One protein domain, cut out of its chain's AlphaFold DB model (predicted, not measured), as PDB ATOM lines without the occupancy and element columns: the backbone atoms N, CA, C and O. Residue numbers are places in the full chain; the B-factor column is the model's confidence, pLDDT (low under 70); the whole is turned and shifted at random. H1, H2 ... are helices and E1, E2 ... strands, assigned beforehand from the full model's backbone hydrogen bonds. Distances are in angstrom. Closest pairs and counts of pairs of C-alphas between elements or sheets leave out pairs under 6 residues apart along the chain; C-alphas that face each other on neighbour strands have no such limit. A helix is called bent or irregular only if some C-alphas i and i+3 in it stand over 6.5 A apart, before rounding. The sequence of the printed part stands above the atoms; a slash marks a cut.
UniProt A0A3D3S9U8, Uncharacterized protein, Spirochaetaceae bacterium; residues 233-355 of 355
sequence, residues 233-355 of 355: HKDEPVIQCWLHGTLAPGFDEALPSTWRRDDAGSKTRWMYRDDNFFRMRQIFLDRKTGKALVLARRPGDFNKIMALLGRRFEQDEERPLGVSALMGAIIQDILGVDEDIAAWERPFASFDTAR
ATOM      1  N   HIS A 233     139.111 156.585 126.249       92.56
ATOM      2  CA  HIS A 233     138.858 158.015 126.145       92.56
ATOM      3  C   HIS A 233     139.083 158.648 127.514       92.56
ATOM      4  O   HIS A 233     138.213 158.589 128.391       92.56
ATOM      5  N   LYS A 234     140.253 159.287 127.646       91.06
ATOM      6  CA  LYS A 234     140.864 159.692 128.918       91.06
ATOM      7  C   LYS A 234     141.241 158.460 129.748       91.06
ATOM      8  O   LYS A 234     141.982 157.617 129.267       91.06
ATOM      9  N   ASP A 235     140.733 158.374 130.964       90.56
ATOM     10  CA  ASP A 235     140.963 157.338 131.969       90.56
ATOM     11  C   ASP A 235     139.924 156.205 131.926       90.56
ATOM     12  O   ASP A 235     139.971 155.284 132.735       90.56
ATOM     13  N   GLU A 236     138.983 156.256 130.983       92.44
ATOM     14  CA  GLU A 236     137.849 155.339 130.917       92.44
ATOM     15  C   GLU A 236     137.869 154.523 129.613       92.44
ATOM     16  O   GLU A 236     138.045 155.114 128.535       92.44
ATOM     17  N   PRO A 237     137.668 153.192 129.671       92.38
ATOM     18  CA  PRO A 237     137.630 152.366 128.474       92.38
ATOM     19  C   PRO A 237     136.388 152.677 127.632       92.38
ATOM     20  O   PRO A 237     135.308 152.990 128.143       92.38
ATOM     21  N   VAL A 238     136.545 152.584 126.315       93.88
ATOM     22  CA  VAL A 238     135.447 152.707 125.355       93.88
ATOM     23  C   VAL A 238     134.782 151.343 125.221       93.88
ATOM     24  O   VAL A 238     135.241 150.470 124.484       93.88
ATOM     25  N   ILE A 239     133.699 151.175 125.973       93.44
ATOM     26  CA  ILE A 239     132.876 149.969 126.017       93.44
ATOM     27  C   ILE A 239     131.461 150.386 125.648       93.44
ATOM     28  O   ILE A 239     130.860 151.248 126.293       93.44
ATOM     29  N   GLN A 240     130.933 149.777 124.595       93.81
ATOM     30  CA  GLN A 240     129.548 149.938 124.211       93.81
ATOM     31  C   GLN A 240     128.672 149.240 125.249       93.81
ATOM     32  O   GLN A 240     128.634 148.016 125.317       93.81
ATOM     33  N   CYS A 241     127.993 150.029 126.073       95.00
ATOM     34  CA  CYS A 241     127.093 149.558 127.112       95.00
ATOM     35  C   CYS A 241     125.652 149.755 126.661       95.00
ATOM     36  O   CYS A 241     125.268 150.881 126.323       95.00
ATOM     37  N   TRP A 242     124.847 148.697 126.701       95.69
ATOM     38  CA  TRP A 242     123.424 148.803 126.425       95.69
ATOM     39  C   TRP A 242     122.561 147.913 127.300       95.69
ATOM     40  O   TRP A 242     123.019 146.932 127.882       95.69
ATOM     41  N   LEU A 243     121.288 148.284 127.380       96.00
ATOM     42  CA  LEU A 243     120.288 147.558 128.147       96.00
ATOM     43  C   LEU A 243     118.925 147.686 127.478       96.00
ATOM     44  O   LEU A 243     118.544 148.778 127.031       96.00
ATOM     45  N   HIS A 244     118.214 146.564 127.395       96.19
ATOM     46  CA  HIS A 244     116.840 146.528 126.920       96.19
ATOM     47  C   HIS A 244     115.874 146.786 128.072       96.19
ATOM     48  O   HIS A 244     116.182 146.571 129.245       96.19
ATOM     49  N   GLY A 245     114.700 147.299 127.733       96.69
ATOM     50  CA  GLY A 245     113.662 147.544 128.716       96.69
ATOM     51  C   GLY A 245     112.427 148.182 128.117       96.69
ATOM     52  O   GLY A 245     112.239 148.219 126.899       96.69
ATOM     53  N   THR A 246     111.601 148.737 128.989       97.12
ATOM     54  CA  THR A 246     110.377 149.457 128.649       97.12
ATOM     55  C   THR A 246     110.440 150.863 129.230       97.12
ATOM     56  O   THR A 246     110.848 151.061 130.376       97.12
ATOM     57  N   LEU A 247     110.046 151.859 128.435       95.31
ATOM     58  CA  LEU A 247     109.944 153.243 128.898       95.31
ATOM     59  C   LEU A 247     108.504 153.589 129.269       95.31
ATOM     60  O   LEU A 247     107.562 153.284 128.537       95.31
ATOM     61  N   ALA A 248     108.346 154.278 130.397       91.56
ATOM     62  CA  ALA A 248     107.063 154.813 130.816       91.56
ATOM     63  C   ALA A 248     106.530 155.839 129.789       91.56
ATOM     64  O   ALA A 248     107.317 156.594 129.204       91.56
ATOM     65  N   PRO A 249     105.203 155.926 129.589       87.00
ATOM     66  CA  PRO A 249     104.606 156.967 128.756       87.00
ATOM     67  C   PRO A 249     105.028 158.376 129.202       87.00
ATOM     68  O   PRO A 249     105.151 158.640 130.399       87.00
ATOM     69  N   GLY A 250     105.245 159.279 128.241       81.62
ATOM     70  CA  GLY A 250     105.612 160.678 128.501       81.62
ATOM     71  C   GLY A 250     107.023 160.887 129.063       81.62
ATOM     72  O   GLY A 250     107.328 161.963 129.573       81.62
ATOM     73  N   PHE A 251     107.909 159.881 129.015       85.75
ATOM     74  CA  PHE A 251     109.283 160.050 129.505       85.75
ATOM     75  C   PHE A 251     110.068 161.125 128.727       85.75
ATOM     76  O   PHE A 251     111.013 161.697 129.270       85.75
ATOM     77  N   ASP A 252     109.698 161.387 127.473       82.31
ATOM     78  CA  ASP A 252     110.383 162.318 126.583       82.31
ATOM     79  C   ASP A 252     110.235 163.775 127.029       82.31
ATOM     80  O   ASP A 252     111.153 164.561 126.813       82.31
ATOM     81  N   GLU A 253     109.166 164.112 127.757       82.00
ATOM     82  CA  GLU A 253     109.003 165.418 128.415       82.00
ATOM     83  C   GLU A 253     110.061 165.672 129.502       82.00
ATOM     84  O   GLU A 253     110.341 166.817 129.856       82.00
ATOM     85  N   ALA A 254     110.676 164.610 130.036       78.44
ATOM     86  CA  ALA A 254     111.721 164.709 131.049       78.44
ATOM     87  C   ALA A 254     113.134 164.855 130.455       78.44
ATOM     88  O   ALA A 254     114.090 165.053 131.214       78.44
ATOM     89  N   LEU A 255     113.301 164.739 129.131       88.88
ATOM     90  CA  LEU A 255     114.610 164.880 128.497       88.88
ATOM     91  C   LEU A 255     114.975 166.365 128.309       88.88
ATOM     92  O   LEU A 255     114.184 167.130 127.759       88.88
ATOM     93  N   PRO A 256     116.184 166.796 128.719       88.62
ATOM     94  CA  PRO A 256     116.647 168.160 128.474       88.62
ATOM     95  C   PRO A 256     116.685 168.509 126.981       88.62
ATOM     96  O   PRO A 256     117.006 167.659 126.153       88.62
ATOM     97  N   SER A 257     116.508 169.790 126.646       89.12
ATOM     98  CA  SER A 257     116.567 170.302 125.261       89.12
ATOM     99  C   SER A 257     117.905 170.066 124.549       89.12
ATOM    100  O   SER A 257     117.986 170.175 123.331       89.12
ATOM    101  N   THR A 258     118.959 169.710 125.287       93.12
ATOM    102  CA  THR A 258     120.256 169.301 124.732       93.12
ATOM    103  C   THR A 258     120.226 167.937 124.036       93.12
ATOM    104  O   THR A 258     121.236 167.536 123.464       93.12
ATOM    105  N   TRP A 259     119.134 167.177 124.153       95.38
ATOM    106  CA  TRP A 259     118.953 165.914 123.443       95.38
ATOM    107  C   TRP A 259     118.284 166.164 122.095       95.38
ATOM    108  O   TRP A 259     117.173 166.684 122.022       95.38
ATOM    109  N   ARG A 260     118.944 165.742 121.020       93.88
ATOM    110  CA  ARG A 260     118.362 165.713 119.680       93.88
ATOM    111  C   ARG A 260     117.376 164.558 119.580       93.88
ATOM    112  O   ARG A 260     117.666 163.477 120.082       93.88
ATOM    113  N   ARG A 261     116.255 164.772 118.897       94.62
ATOM    114  CA  ARG A 261     115.238 163.754 118.624       94.62
ATOM    115  C   ARG A 261     115.139 163.512 117.121       94.62
ATOM    116  O   ARG A 261     114.911 164.455 116.373       94.62
ATOM    117  N   ASP A 262     115.240 162.247 116.724       95.31
ATOM    118  CA  ASP A 262     114.936 161.776 115.375       95.31
ATOM    119  C   ASP A 262     113.751 160.798 115.444       95.31
ATOM    120  O   ASP A 262     113.716 159.912 116.302       95.31
ATOM    121  N   ASP A 263     112.792 160.917 114.526       95.69
ATOM    122  CA  ASP A 263     111.638 160.020 114.419       95.69
ATOM    123  C   ASP A 263     111.664 159.282 113.067       95.69
ATOM    124  O   ASP A 263     111.646 159.903 112.007       95.69
ATOM    125  N   ALA A 264     111.665 157.946 113.105       95.81
ATOM    126  CA  ALA A 264     111.665 157.063 111.939       95.81
ATOM    127  C   ALA A 264     110.495 156.066 112.027       95.81
ATOM    128  O   ALA A 264     110.586 154.988 112.626       95.81
ATOM    129  N   GLY A 265     109.349 156.430 111.444       94.31
ATOM    130  CA  GLY A 265     108.125 155.629 111.538       94.31
ATOM    131  C   GLY A 265     107.639 155.508 112.988       94.31
ATOM    132  O   GLY A 265     107.418 156.517 113.655       94.31
ATOM    133  N   SER A 266     107.467 154.287 113.509       94.44
ATOM    134  CA  SER A 266     107.096 154.086 114.924       94.44
ATOM    135  C   SER A 266     108.263 154.206 115.897       94.44
ATOM    136  O   SER A 266     108.031 154.226 117.104       94.44
ATOM    137  N   LYS A 267     109.498 154.291 115.399       96.00
ATOM    138  CA  LYS A 267     110.689 154.339 116.233       96.00
ATOM    139  C   LYS A 267     111.140 155.778 116.445       96.00
ATOM    140  O   LYS A 267     111.105 156.582 115.517       96.00
ATOM    141  N   THR A 268     111.603 156.073 117.649       96.19
ATOM    142  CA  THR A 268     112.187 157.366 118.013       96.19
ATOM    143  C   THR A 268     113.568 157.134 118.613       96.19
ATOM    144  O   THR A 268     113.758 156.180 119.370       96.19
ATOM    145  N   ARG A 269     114.531 157.986 118.259       96.62
ATOM    146  CA  ARG A 269     115.897 157.981 118.790       96.62
ATOM    147  C   ARG A 269     116.194 159.347 119.394       96.62
ATOM    148  O   ARG A 269     116.074 160.359 118.708       96.62
ATOM    149  N   TRP A 270     116.621 159.371 120.651       97.00
ATOM    150  CA  TRP A 270     117.177 160.562 121.286       97.00
ATOM    151  C   TRP A 270     118.682 160.432 121.401       97.00
ATOM    152  O   TRP A 270     119.174 159.371 121.783       97.00
ATOM    153  N   MET A 271     119.409 161.508 121.108       96.12
ATOM    154  CA  MET A 271     120.865 161.535 121.164       96.12
ATOM    155  C   MET A 271     121.387 162.756 121.899       96.12
ATOM    156  O   MET A 271     120.951 163.879 121.658       96.12
ATOM    157  N   TYR A 272     122.358 162.537 122.774       95.75
ATOM    158  CA  TYR A 272     123.084 163.592 123.470       95.75
ATOM    159  C   TYR A 272     124.564 163.520 123.119       95.75
ATOM    160  O   TYR A 272     125.143 162.431 123.150       95.75
ATOM    161  N   ARG A 273     125.162 164.687 122.835       90.44
ATOM    162  CA  ARG A 273     126.535 164.833 122.316       90.44
ATOM    163  C   ARG A 273     126.761 164.023 121.040       90.44
ATOM    164  O   ARG A 273     127.664 163.193 120.964       90.44
ATOM    165  N   ASP A 274     125.904 164.248 120.049       85.88
ATOM    166  CA  ASP A 274     126.014 163.635 118.721       85.88
ATOM    167  C   ASP A 274     127.239 164.127 117.924       85.88
ATOM    168  O   ASP A 274     127.577 163.546 116.898       85.88
ATOM    169  N   ASP A 275     127.924 165.152 118.427       89.44
ATOM    170  CA  ASP A 275     129.199 165.696 117.961       89.44
ATOM    171  C   ASP A 275     130.433 164.952 118.511       89.44
ATOM    172  O   ASP A 275     131.551 165.171 118.047       89.44
ATOM    173  N   ASN A 276     130.265 164.077 119.511       91.50
ATOM    174  CA  ASN A 276     131.370 163.381 120.166       91.50
ATOM    175  C   ASN A 276     131.083 161.885 120.321       91.50
ATOM    176  O   ASN A 276     130.434 161.463 121.280       91.50
ATOM    177  N   PHE A 277     131.670 161.079 119.434       89.62
ATOM    178  CA  PHE A 277     131.530 159.620 119.418       89.62
ATOM    179  C   PHE A 277     131.725 158.966 120.801       89.62
ATOM    180  O   PHE A 277     130.904 158.160 121.230       89.62
ATOM    181  N   PHE A 278     132.758 159.359 121.555       92.62
ATOM    182  CA  PHE A 278     133.084 158.746 122.852       92.62
ATOM    183  C   PHE A 278     132.135 159.135 123.990       92.62
ATOM    184  O   PHE A 278     132.082 158.456 125.014       92.62
ATOM    185  N   ARG A 279     131.433 160.264 123.867       93.00
ATOM    186  CA  ARG A 279     130.512 160.781 124.895       93.00
ATOM    187  C   ARG A 279     129.051 160.682 124.469       93.00
ATOM    188  O   ARG A 279     128.189 161.140 125.226       93.00
ATOM    189  N   MET A 280     128.799 160.104 123.297       94.75
ATOM    190  CA  MET A 280     127.473 159.931 122.736       94.75
ATOM    191  C   MET A 280     126.634 159.021 123.632       94.75
ATOM    192  O   MET A 280     127.092 157.995 124.149       94.75
ATOM    193  N   ARG A 281     125.386 159.433 123.820       96.56
ATOM    194  CA  ARG A 281     124.364 158.730 124.592       96.56
ATOM    195  C   ARG A 281     123.121 158.634 123.744       96.56
ATOM    196  O   ARG A 281     122.722 159.642 123.162       96.56
ATOM    197  N   GLN A 282     122.518 157.459 123.689       97.19
ATOM    198  CA  GLN A 282     121.383 157.198 122.823       97.19
ATOM    199  C   GLN A 282     120.282 156.476 123.597       97.19
ATOM    200  O   GLN A 282     120.541 155.614 124.436       97.19
ATOM    201  N   ILE A 283     119.042 156.855 123.313       97.50
ATOM    202  CA  ILE A 283     117.845 156.157 123.770       97.50
ATOM    203  C   ILE A 283     117.027 155.865 122.525       97.50
ATOM    204  O   ILE A 283     116.717 156.781 121.766       97.50
ATOM    205  N   PHE A 284     116.665 154.610 122.322       97.44
ATOM    206  CA  PHE A 284     115.747 154.201 121.273       97.44
ATOM    207  C   PHE A 284     114.436 153.755 121.908       97.44
ATOM    208  O   PHE A 284     114.449 153.101 122.947       97.44
ATOM    209  N   LEU A 285     113.316 154.071 121.266       96.88
ATOM    210  CA  LEU A 285     111.979 153.634 121.660       96.88
ATOM    211  C   LEU A 285     111.219 153.152 120.429       96.88
ATOM    212  O   LEU A 285     111.153 153.859 119.425       96.88
ATOM    213  N   ASP A 286     110.579 151.994 120.526       95.75
ATOM    214  CA  ASP A 286     109.481 151.622 119.642       95.75
ATOM    215  C   ASP A 286     108.151 152.037 120.278       95.75
ATOM    216  O   ASP A 286     107.651 151.400 121.206       95.75
ATOM    217  N   ARG A 287     107.546 153.105 119.750       93.62
ATOM    218  CA  ARG A 287     106.321 153.703 120.301       93.62
ATOM    219  C   ARG A 287     105.112 152.771 120.245       93.62
ATOM    220  O   ARG A 287     104.146 153.003 120.961       93.62
ATOM    221  N   LYS A 288     105.143 151.727 119.405       93.31
ATOM    222  CA  LYS A 288     104.059 150.735 119.335       93.31
ATOM    223  C   LYS A 288     104.079 149.768 120.510       93.31
ATOM    224  O   LYS A 288     103.023 149.336 120.954       93.31
ATOM    225  N   THR A 289     105.271 149.390 120.961       94.06
ATOM    226  CA  THR A 289     105.451 148.327 121.957       94.06
ATOM    227  C   THR A 289     105.897 148.852 123.316       94.06
ATOM    228  O   THR A 289     105.841 148.110 124.287       94.06
ATOM    229  N   GLY A 290     106.360 150.104 123.394       94.00
ATOM    230  CA  GLY A 290     106.984 150.671 124.591       94.00
ATOM    231  C   GLY A 290     108.415 150.176 124.826       94.00
ATOM    232  O   GLY A 290     109.092 150.676 125.724       94.00
ATOM    233  N   LYS A 291     108.894 149.225 124.008       96.50
ATOM    234  CA  LYS A 291     110.235 148.655 124.124       96.50
ATOM    235  C   LYS A 291     111.290 149.686 123.786       96.50
ATOM    236  O   LYS A 291     111.174 150.415 122.801       96.50
ATOM    237  N   ALA A 292     112.358 149.671 124.558       97.00
ATOM    238  CA  ALA A 292     113.436 150.622 124.472       97.00
ATOM    239  C   ALA A 292     114.808 149.946 124.533       97.00
ATOM    240  O   ALA A 292     114.966 148.826 125.023       97.00
ATOM    241  N   LEU A 293     115.799 150.670 124.023       97.44
ATOM    242  CA  LEU A 293     117.216 150.366 124.160       97.44
ATOM    243  C   LEU A 293     117.914 151.628 124.663       97.44
ATOM    244  O   LEU A 293     117.819 152.684 124.037       97.44
ATOM    245  N   VAL A 294     118.635 151.509 125.770       97.19
ATOM    246  CA  VAL A 294     119.534 152.556 126.266       97.19
ATOM    247  C   VAL A 294     120.945 152.183 125.853       97.19
ATOM    248  O   VAL A 294     121.336 151.040 126.052       97.19
ATOM    249  N   LEU A 295     121.700 153.119 125.284       96.94
ATOM    250  CA  LEU A 295     123.027 152.866 124.728       96.94
ATOM    251  C   LEU A 295     123.988 154.013 125.064       96.94
ATOM    252  O   LEU A 295     123.660 155.194 124.921       96.94
ATOM    253  N   ALA A 296     125.204 153.675 125.480       96.94
ATOM    254  CA  ALA A 296     126.317 154.613 125.579       96.94
ATOM    255  C   ALA A 296     127.635 153.923 125.216       96.94
ATOM    256  O   ALA A 296     127.749 152.705 125.285       96.94
ATOM    257  N   ARG A 297     128.658 154.706 124.864       94.31
ATOM    258  CA  ARG A 297     129.985 154.186 124.477       94.31
ATOM    259  C   ARG A 297     130.985 154.098 125.635       94.31
ATOM    260  O   ARG A 297     132.140 153.744 125.407       94.31
ATOM    261  N   ARG A 298     130.574 154.482 126.851       94.00
ATOM    262  CA  ARG A 298     131.391 154.439 128.075       94.00
ATOM    263  C   ARG A 298     130.522 154.132 129.304       94.00
ATOM    264  O   ARG A 298     129.436 154.723 129.404       94.00
ATOM    265  N   PRO A 299     130.983 153.305 130.262       93.44
ATOM    266  CA  PRO A 299     130.201 152.926 131.448       93.44
ATOM    267  C   PRO A 299     129.673 154.115 132.268       93.44
ATOM    268  O   PRO A 299     128.513 154.166 132.670       93.44
ATOM    269  N   GLY A 300     130.492 155.141 132.470       94.94
ATOM    270  CA  GLY A 300     130.154 156.350 133.210       94.94
ATOM    271  C   GLY A 300     129.168 157.261 132.481       94.94
ATOM    272  O   GLY A 300     128.446 158.018 133.131       94.94
ATOM    273  N   ASP A 301     129.098 157.213 131.148       95.75
ATOM    274  CA  ASP A 301     128.022 157.877 130.405       95.75
ATOM    275  C   ASP A 301     126.738 157.051 130.437       95.75
ATOM    276  O   ASP A 301     125.674 157.639 130.625       95.75
ATOM    277  N   PHE A 302     126.834 155.719 130.365       96.38
ATOM    278  CA  PHE A 302     125.698 154.814 130.543       96.38
ATOM    279  C   PHE A 302     125.014 155.039 131.900       96.38
ATOM    280  O   PHE A 302     123.821 155.335 131.954       96.38
ATOM    281  N   ASN A 303     125.793 155.052 132.986       95.25
ATOM    282  CA  ASN A 303     125.305 155.321 134.342       95.25
ATOM    283  C   ASN A 303     124.583 156.672 134.457       95.25
ATOM    284  O   ASN A 303     123.586 156.790 135.167       95.25
ATOM    285  N   LYS A 304     125.035 157.698 133.724       95.06
ATOM    286  CA  LYS A 304     124.359 159.006 133.692       95.06
ATOM    287  C   LYS A 304     123.016 158.950 132.970       95.06
ATOM    288  O   LYS A 304     122.099 159.643 133.400       95.06
ATOM    289  N   ILE A 305     122.882 158.158 131.900       95.06
ATOM    290  CA  ILE A 305     121.577 157.957 131.248       95.06
ATOM    291  C   ILE A 305     120.647 157.183 132.180       95.06
ATOM    292  O   ILE A 305     119.511 157.598 132.378       95.06
ATOM    293  N   MET A 306     121.130 156.112 132.811       95.06
ATOM    294  CA  MET A 306     120.319 155.323 133.744       95.06
ATOM    295  C   MET A 306     119.836 156.163 134.933       95.06
ATOM    296  O   MET A 306     118.672 156.077 135.315       95.06
ATOM    297  N   ALA A 307     120.684 157.047 135.469       93.88
ATOM    298  CA  ALA A 307     120.291 157.998 136.508       93.88
ATOM    299  C   ALA A 307     119.244 159.018 136.022       93.88
ATOM    300  O   ALA A 307     118.337 159.366 136.778       93.88
ATOM    301  N   LEU A 308     119.346 159.479 134.768       93.00
ATOM    302  CA  LEU A 308     118.370 160.378 134.143       93.00
ATOM    303  C   LEU A 308     117.004 159.700 133.966       93.00
ATOM    304  O   LEU A 308     115.971 160.298 134.271       93.00
ATOM    305  N   LEU A 309     116.994 158.453 133.493       93.12
ATOM    306  CA  LEU A 309     115.770 157.679 133.282       93.12
ATOM    307  C   LEU A 309     115.119 157.283 134.613       93.12
ATOM    308  O   LEU A 309     113.900 157.403 134.780       93.12
ATOM    309  N   GLY A 310     115.927 156.867 135.590       92.31
ATOM    310  CA  GLY A 310     115.472 156.471 136.916       92.31
ATOM    311  C   GLY A 310     114.347 155.436 136.844       92.31
ATOM    312  O   GLY A 310     114.425 154.456 136.116       92.31
ATOM    313  N   ARG A 311     113.252 155.678 137.572       92.38
ATOM    314  CA  ARG A 311     112.092 154.764 137.623       92.38
ATOM    315  C   ARG A 311     111.244 154.732 136.348       92.38
ATOM    316  O   ARG A 311     110.259 154.005 136.313       92.38
ATOM    317  N   ARG A 312     111.563 155.551 135.341       94.19
ATOM    318  CA  ARG A 312     110.824 155.585 134.069       94.19
ATOM    319  C   ARG A 312     111.297 154.512 133.094       94.19
ATOM    320  O   ARG A 312     110.655 154.344 132.067       94.19
ATOM    321  N   PHE A 313     112.402 153.836 133.394       95.31
ATOM    322  CA  PHE A 313     112.915 152.725 132.611       95.31
ATOM    323  C   PHE A 313     112.840 151.448 133.439       95.31
ATOM    324  O   PHE A 313     113.472 151.336 134.491       95.31
ATOM    325  N   GLU A 314     112.032 150.510 132.971       95.62
ATOM    326  CA  GLU A 314     111.945 149.160 133.511       95.62
ATOM    327  C   GLU A 314     112.852 148.264 132.673       95.62
ATOM    328  O   GLU A 314     112.614 148.078 131.485       95.62
ATOM    329  N   GLN A 315     113.932 147.785 133.274       94.75
ATOM    330  CA  GLN A 315     114.971 147.011 132.601       94.75
ATOM    331  C   GLN A 315     114.570 145.536 132.447       94.75
ATOM    332  O   GLN A 315     114.081 144.931 133.401       94.75
ATOM    333  N   ASP A 316     114.806 144.971 131.259       92.38
ATOM    334  CA  ASP A 316     114.526 143.561 130.951       92.38
ATOM    335  C   ASP A 316     115.579 142.629 131.583       92.38
ATOM    336  O   ASP A 316     115.284 141.486 131.936       92.38
ATOM    337  N   GLU A 317     116.812 143.123 131.735       87.62
ATOM    338  CA  GLU A 317     117.930 142.421 132.360       87.62
ATOM    339  C   GLU A 317     118.443 143.150 133.615       87.62
ATOM    340  O   GLU A 317     118.354 144.373 133.736       87.62
ATOM    341  N   GLU A 318     119.019 142.407 134.567       83.38
ATOM    342  CA  GLU A 318     119.579 142.998 135.796       83.38
ATOM    343  C   GLU A 318     120.850 143.819 135.546       83.38
ATOM    344  O   GLU A 318     121.157 144.737 136.311       83.38
ATOM    345  N   ARG A 319     121.610 143.473 134.501       83.88
ATOM    346  CA  ARG A 319     122.912 144.067 134.191       83.88
ATOM    347  C   ARG A 319     122.970 144.493 132.725       83.88
ATOM    348  O   ARG A 319     122.500 143.740 131.871       83.88
ATOM    349  N   PRO A 320     123.570 145.657 132.417       88.94
ATOM    350  CA  PRO A 320     123.819 146.044 131.036       88.94
ATOM    351  C   PRO A 320     124.808 145.084 130.378       88.94
ATOM    352  O   PRO A 320     125.752 144.610 131.011       88.94
ATOM    353  N   LEU A 321     124.621 144.856 129.082       90.12
ATOM    354  CA  LEU A 321     125.645 144.244 128.248       90.12
ATOM    355  C   LEU A 321     126.706 145.299 127.941       90.12
ATOM    356  O   LEU A 321     126.376 146.428 127.583       90.12
ATOM    357  N   GLY A 322     127.975 144.933 128.102       91.25
ATOM    358  CA  GLY A 322     129.122 145.771 127.782       91.25
ATOM    359  C   GLY A 322     130.027 145.047 126.800       91.25
ATOM    360  O   GLY A 322     130.490 143.954 127.109       91.25
ATOM    361  N   VAL A 323     130.268 145.649 125.637       93.62
ATOM    362  CA  VAL A 323     131.109 145.071 124.582       93.62
ATOM    363  C   VAL A 323     132.136 146.101 124.125       93.62
ATOM    364  O   VAL A 323     131.798 147.249 123.830       93.62
ATOM    365  N   SER A 324     133.409 145.723 124.102       94.25
ATOM    366  CA  SER A 324     134.480 146.567 123.583       94.25
ATOM    367  C   SER A 324     134.320 146.789 122.081       94.25
ATOM    368  O   SER A 324     133.799 145.946 121.350       94.25
ATOM    369  N   ALA A 325     134.830 147.920 121.589       90.88
ATOM    370  CA  ALA A 325     134.837 148.194 120.150       90.88
ATOM    371  C   ALA A 325     135.551 147.086 119.349       90.88
ATOM    372  O   ALA A 325     135.154 146.769 118.230       90.88
ATOM    373  N   LEU A 326     136.583 146.472 119.941       94.69
ATOM    374  CA  LEU A 326     137.301 145.357 119.337       94.69
ATOM    375  C   LEU A 326     136.411 144.116 119.212       94.69
ATOM    376  O   LEU A 326     136.399 143.490 118.157       94.69
ATOM    377  N   MET A 327     135.637 143.777 120.247       95.62
ATOM    378  CA  MET A 327     134.741 142.624 120.188       95.62
ATOM    379  C   MET A 327     133.636 142.799 119.136       95.62
ATOM    380  O   MET A 327     133.319 141.837 118.443       95.62
ATOM    381  N   GLY A 328     133.128 144.015 118.918       92.25
ATOM    382  CA  GLY A 328     132.226 144.304 117.792       92.25
ATOM    383  C   GLY A 328     132.811 143.880 116.435       92.25
ATOM    384  O   GLY A 328     132.190 143.128 115.679       92.25
ATOM    385  N   ALA A 329     134.067 144.263 116.174       92.69
ATOM    386  CA  ALA A 329     134.788 143.867 114.964       92.69
ATOM    387  C   ALA A 329     135.051 142.350 114.893       92.69
ATOM    388  O   ALA A 329     134.904 141.752 113.827       92.69
ATOM    389  N   ILE A 330     135.404 141.719 116.019       95.75
ATOM    390  CA  ILE A 330     135.618 140.264 116.113       95.75
ATOM    391  C   ILE A 330     134.336 139.508 115.758       95.75
ATOM    392  O   ILE A 330     134.380 138.558 114.981       95.75
ATOM    393  N   ILE A 331     133.184 139.914 116.295       94.81
ATOM    394  CA  ILE A 331     131.904 139.241 116.045       94.81
ATOM    395  C   ILE A 331     131.523 139.321 114.568       94.81
ATOM    396  O   ILE A 331     131.156 138.301 113.977       94.81
ATOM    397  N   GLN A 332     131.663 140.494 113.956       93.50
ATOM    398  CA  GLN A 332     131.377 140.656 112.538       93.50
ATOM    399  C   GLN A 332     132.324 139.812 111.671       93.50
ATOM    400  O   GLN A 332     131.866 139.114 110.770       93.50
ATOM    401  N   ASP A 333     133.626 139.825 111.960       94.94
ATOM    402  CA  ASP A 333     134.630 139.110 111.167       94.94
ATOM    403  C   ASP A 333     134.574 137.578 111.333       94.94
ATOM    404  O   ASP A 333     134.714 136.836 110.361       94.94
ATOM    405  N   ILE A 334     134.345 137.084 112.554       94.69
ATOM    406  CA  ILE A 334     134.372 135.648 112.877       94.69
ATOM    407  C   ILE A 334     132.993 135.013 112.698       94.69
ATOM    408  O   ILE A 334     132.852 133.915 112.149       94.69
ATOM    409  N   LEU A 335     131.939 135.649 113.195       94.25
ATOM    410  CA  LEU A 335     130.605 135.057 113.158       94.25
ATOM    411  C   LEU A 335     129.795 135.511 111.944       94.25
ATOM    412  O   LEU A 335     128.879 134.785 111.557       94.25
ATOM    413  N   GLY A 336     130.147 136.638 111.315       93.31
ATOM    414  CA  GLY A 336     129.377 137.200 110.202       93.31
ATOM    415  C   GLY A 336     128.004 137.709 110.644       93.31
ATOM    416  O   GLY A 336     127.066 137.697 109.850       93.31
ATOM    417  N   VAL A 337     127.861 138.077 111.921       89.88
ATOM    418  CA  VAL A 337     126.601 138.551 112.504       89.88
ATOM    419  C   VAL A 337     126.729 140.007 112.924       89.88
ATOM    420  O   VAL A 337     127.774 140.423 113.422       89.88
ATOM    421  N   ASP A 338     125.649 140.762 112.744       86.62
ATOM    422  CA  ASP A 338     125.551 142.131 113.239       86.62
ATOM    423  C   ASP A 338     125.422 142.154 114.774       86.62
ATOM    424  O   ASP A 338     124.906 141.220 115.406       86.62
ATOM    425  N   GLU A 339     125.837 143.266 115.378       84.31
ATOM    426  CA  GLU A 339     125.561 143.556 116.785       84.31
ATOM    427  C   GLU A 339     124.052 143.707 117.042       84.31
ATOM    428  O   GLU A 339     123.291 144.157 116.181       84.31
ATOM    429  N   ASP A 340     123.604 143.401 118.264       84.38
ATOM    430  CA  ASP A 340     122.177 143.494 118.630       84.38
ATOM    431  C   ASP A 340     121.610 144.911 118.466       84.38
ATOM    432  O   ASP A 340     120.418 145.098 118.196       84.38
ATOM    433  N   ILE A 341     122.474 145.920 118.590       90.69
ATOM    434  CA  ILE A 341     122.105 147.327 118.456       90.69
ATOM    435  C   ILE A 341     121.791 147.725 117.004       90.69
ATOM    436  O   ILE A 341     121.014 148.654 116.781       90.69
ATOM    437  N   ALA A 342     122.288 146.986 116.003       90.38
ATOM    438  CA  ALA A 342     122.135 147.345 114.592       90.38
ATOM    439  C   ALA A 342     120.659 147.385 114.154       90.38
ATOM    440  O   ALA A 342     120.254 148.220 113.343       90.38
ATOM    441  N   ALA A 343     119.807 146.530 114.731       91.94
ATOM    442  CA  ALA A 343     118.365 146.520 114.462       91.94
ATOM    443  C   ALA A 343     117.634 147.782 114.978       91.94
ATOM    444  O   ALA A 343     116.541 148.122 114.498       91.94
ATOM    445  N   TRP A 344     118.223 148.469 115.959       94.75
ATOM    446  CA  TRP A 344     117.727 149.728 116.510       94.75
ATOM    447  C   TRP A 344     118.239 150.936 115.732       94.75
ATOM    448  O   TRP A 344     117.477 151.880 115.539       94.75
ATOM    449  N   GLU A 345     119.471 150.874 115.226       93.56
ATOM    450  CA  GLU A 345     120.097 151.948 114.448       93.56
ATOM    451  C   GLU A 345     119.622 152.002 112.991       93.56
ATOM    452  O   GLU A 345     119.367 153.088 112.475       93.56
ATOM    453  N   ARG A 346     119.413 150.849 112.339       94.06
ATOM    454  CA  ARG A 346     119.061 150.745 110.905       94.06
ATOM    455  C   ARG A 346     117.932 151.683 110.429       94.06
ATOM    456  O   ARG A 346     118.089 152.271 109.361       94.06
ATOM    457  N   PRO A 347     116.818 151.876 111.164       95.12
ATOM    458  CA  PRO A 347     115.750 152.807 110.774       95.12
ATOM    459  C   PRO A 347     116.190 154.272 110.655       95.12
ATOM    460  O   PRO A 347     115.500 155.055 110.010       95.12
ATOM    461  N   PHE A 348     117.308 154.645 111.278       94.81
ATOM    462  CA  PHE A 348     117.801 156.017 111.336       94.81
ATOM    463  C   PHE A 348     118.973 156.284 110.381       94.81
ATOM    464  O   PHE A 348     119.448 157.414 110.321       94.81
ATOM    465  N   ALA A 349     119.405 155.297 109.588       90.75
ATOM    466  CA  ALA A 349     120.581 155.416 108.721       90.75
ATOM    467  C   ALA A 349     120.533 156.633 107.773       90.75
ATOM    468  O   ALA A 349     121.542 157.301 107.576       90.75
ATOM    469  N   SER A 350     119.355 156.982 107.240       85.12
ATOM    470  CA  SER A 350     119.191 158.145 106.355       85.12
ATOM    471  C   SER A 350     119.441 159.489 107.047       85.12
ATOM    472  O   SER A 350     119.833 160.451 106.393       85.12
ATOM    473  N   PHE A 351     119.204 159.571 108.361       85.62
ATOM    474  CA  PHE A 351     119.481 160.773 109.155       85.62
ATOM    475  C   PHE A 351     120.982 160.962 109.369       85.62
ATOM    476  O   PHE A 351     121.444 162.093 109.512       85.62
ATOM    477  N   ASP A 352     121.727 159.859 109.381       82.00
ATOM    478  CA  ASP A 352     123.159 159.854 109.640       82.00
ATOM    479  C   ASP A 352     123.958 160.152 108.358       82.00
ATOM    480  O   ASP A 352     125.002 160.787 108.435       82.00
ATOM    481  N   THR A 353     123.434 159.789 107.177       74.25
ATOM    482  CA  THR A 353     124.033 160.104 105.860       74.25
ATOM    483  C   THR A 353     123.682 161.487 105.309       74.25
ATOM    484  O   THR A 353     124.317 161.947 104.367       74.25
ATOM    485  N   ALA A 354     122.631 162.130 105.823       62.97
ATOM    486  CA  ALA A 354     122.217 163.473 105.397       62.97
ATOM    487  C   ALA A 354     123.077 164.597 106.019       62.97
ATOM    488  O   ALA A 354     122.742 165.776 105.900       62.97
ATOM    489  N   ARG A 355     124.152 164.218 106.709       57.53
ATOM    490  CA  ARG A 355     125.146 165.067 107.360       57.53
ATOM    491  C   ARG A 355     126.500 164.801 106.730       57.53
ATOM    492  O   ARG A 355     127.270 165.780 106.637       57.53
TER     493      ARG A 355
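What this domain is: This is residues 233 to 355 of the 355 residues of an uncharacterized protein of Spirochaetaceae bacterium (UniProt A0A3D3S9U8). A twisted antiparallel sheet of seven strands forms the core, with helix H2 lying along one face and helix H4 crossing the opposite face. The short helix H1 and the helix H3 lie at opposite ends of the longest axis, and H3 only grazes the sheet. The printed part has 123 residues with four named helices and seven named strands, in the order E1 H1 E2 E3 E4 E5 H2 E6 E7 H3 H4; the class is mixed, helices and strands. The sheet is branched at E1, which has E5 on one side and E6 and E7 on the other, and E2 E3 E4 E5 form a meander, each strand the antiparallel neighbour of the one before. The whole is compact, with a radius of gyration of the C-alphas of 14.2 A, and rounded, spanning 40 by 31 by 29 A.

Where its parts are: The longest strand, E1, is residues 239 to 247, 23.3 A from C-alpha 239 at (132.876, 149.969, 126.017) to C-alpha 247, and bends by 54 degrees at residue 244. E2 is residues 260 to 264, E3 267 to 272 with 17.1 A, E4 281 to 286 and E5 291 to 296 with 17.2 A each, E6 313 to 315 and E7 321 to 324. H1 is residues 251 to 254. H2, residues 299 to 312, measures 19.7 A and starts at C-alpha 299 at (130.201, 152.926, 131.448). H3 is residues 325 to 335, 15.5 A. H4 is residues 342 to 353, 15.6 A, ending at C-alpha 353 at (124.033, 160.104, 105.860). H2 and H4 are irregular: C-alphas 308 and 311 are 9.1 A apart, and C-alphas 347 and 350 are 7.7 A apart.

How they stand to each other: E1 pairs in staggered fashion: N 243 and O 294 of E5 are 3.1 A apart, N 246 and O 314 of E6 2.8 A, and N 240 and O 323 of E7 2.8 A. The hairpins are E2 and E3, with N 262 and O 269 at 2.9 A; E3 and E4, with N 270 and O 283 at 2.8 A; and E4 and E5, with N 284 and O 293 at 2.8 A. H2 is on the sheet at a height of 7.8 A, over E5 and only just over E1, on which 3 of its 14 C-alphas fall; it runs along the strands, at 14 degrees to E5 on the local plane. The closest C-alphas of H2 and E5 are those of Phe 302 and Ala 296, 5.0 A. H4 is on the opposite face at a height of 9.0 A, only just over E3 and E4, with 3 of its 12 C-alphas on each; it runs across the strands, at 70 degrees to E3 on the local plane. The closest C-alphas of H4 and E2 are those of Pro 347 and Ala 264, 6.0 A. H3 only grazes the sheet, with residues 325 to 330. H1 is not on the sheet; it is close to H2 but not clearly touching, with C-alphas 251 and 312 closest at 6.6 A. In H3 every O i to N i+4 pair is within hydrogen-bond range, in H2 8 of 10, and in H4 3 of 8, beside 5 of 9 O i to N i+3 pairs; H1 is too short for an i+4 pair.

The domain as a whole: The two C-alphas farthest apart, those of Glu 253 and Ile 334, are 42.1 A apart. The printed part has no cut and no long link. The mean pLDDT of the printed part is 92.0, and residues 354 to 355, at the chain's end, are under 70.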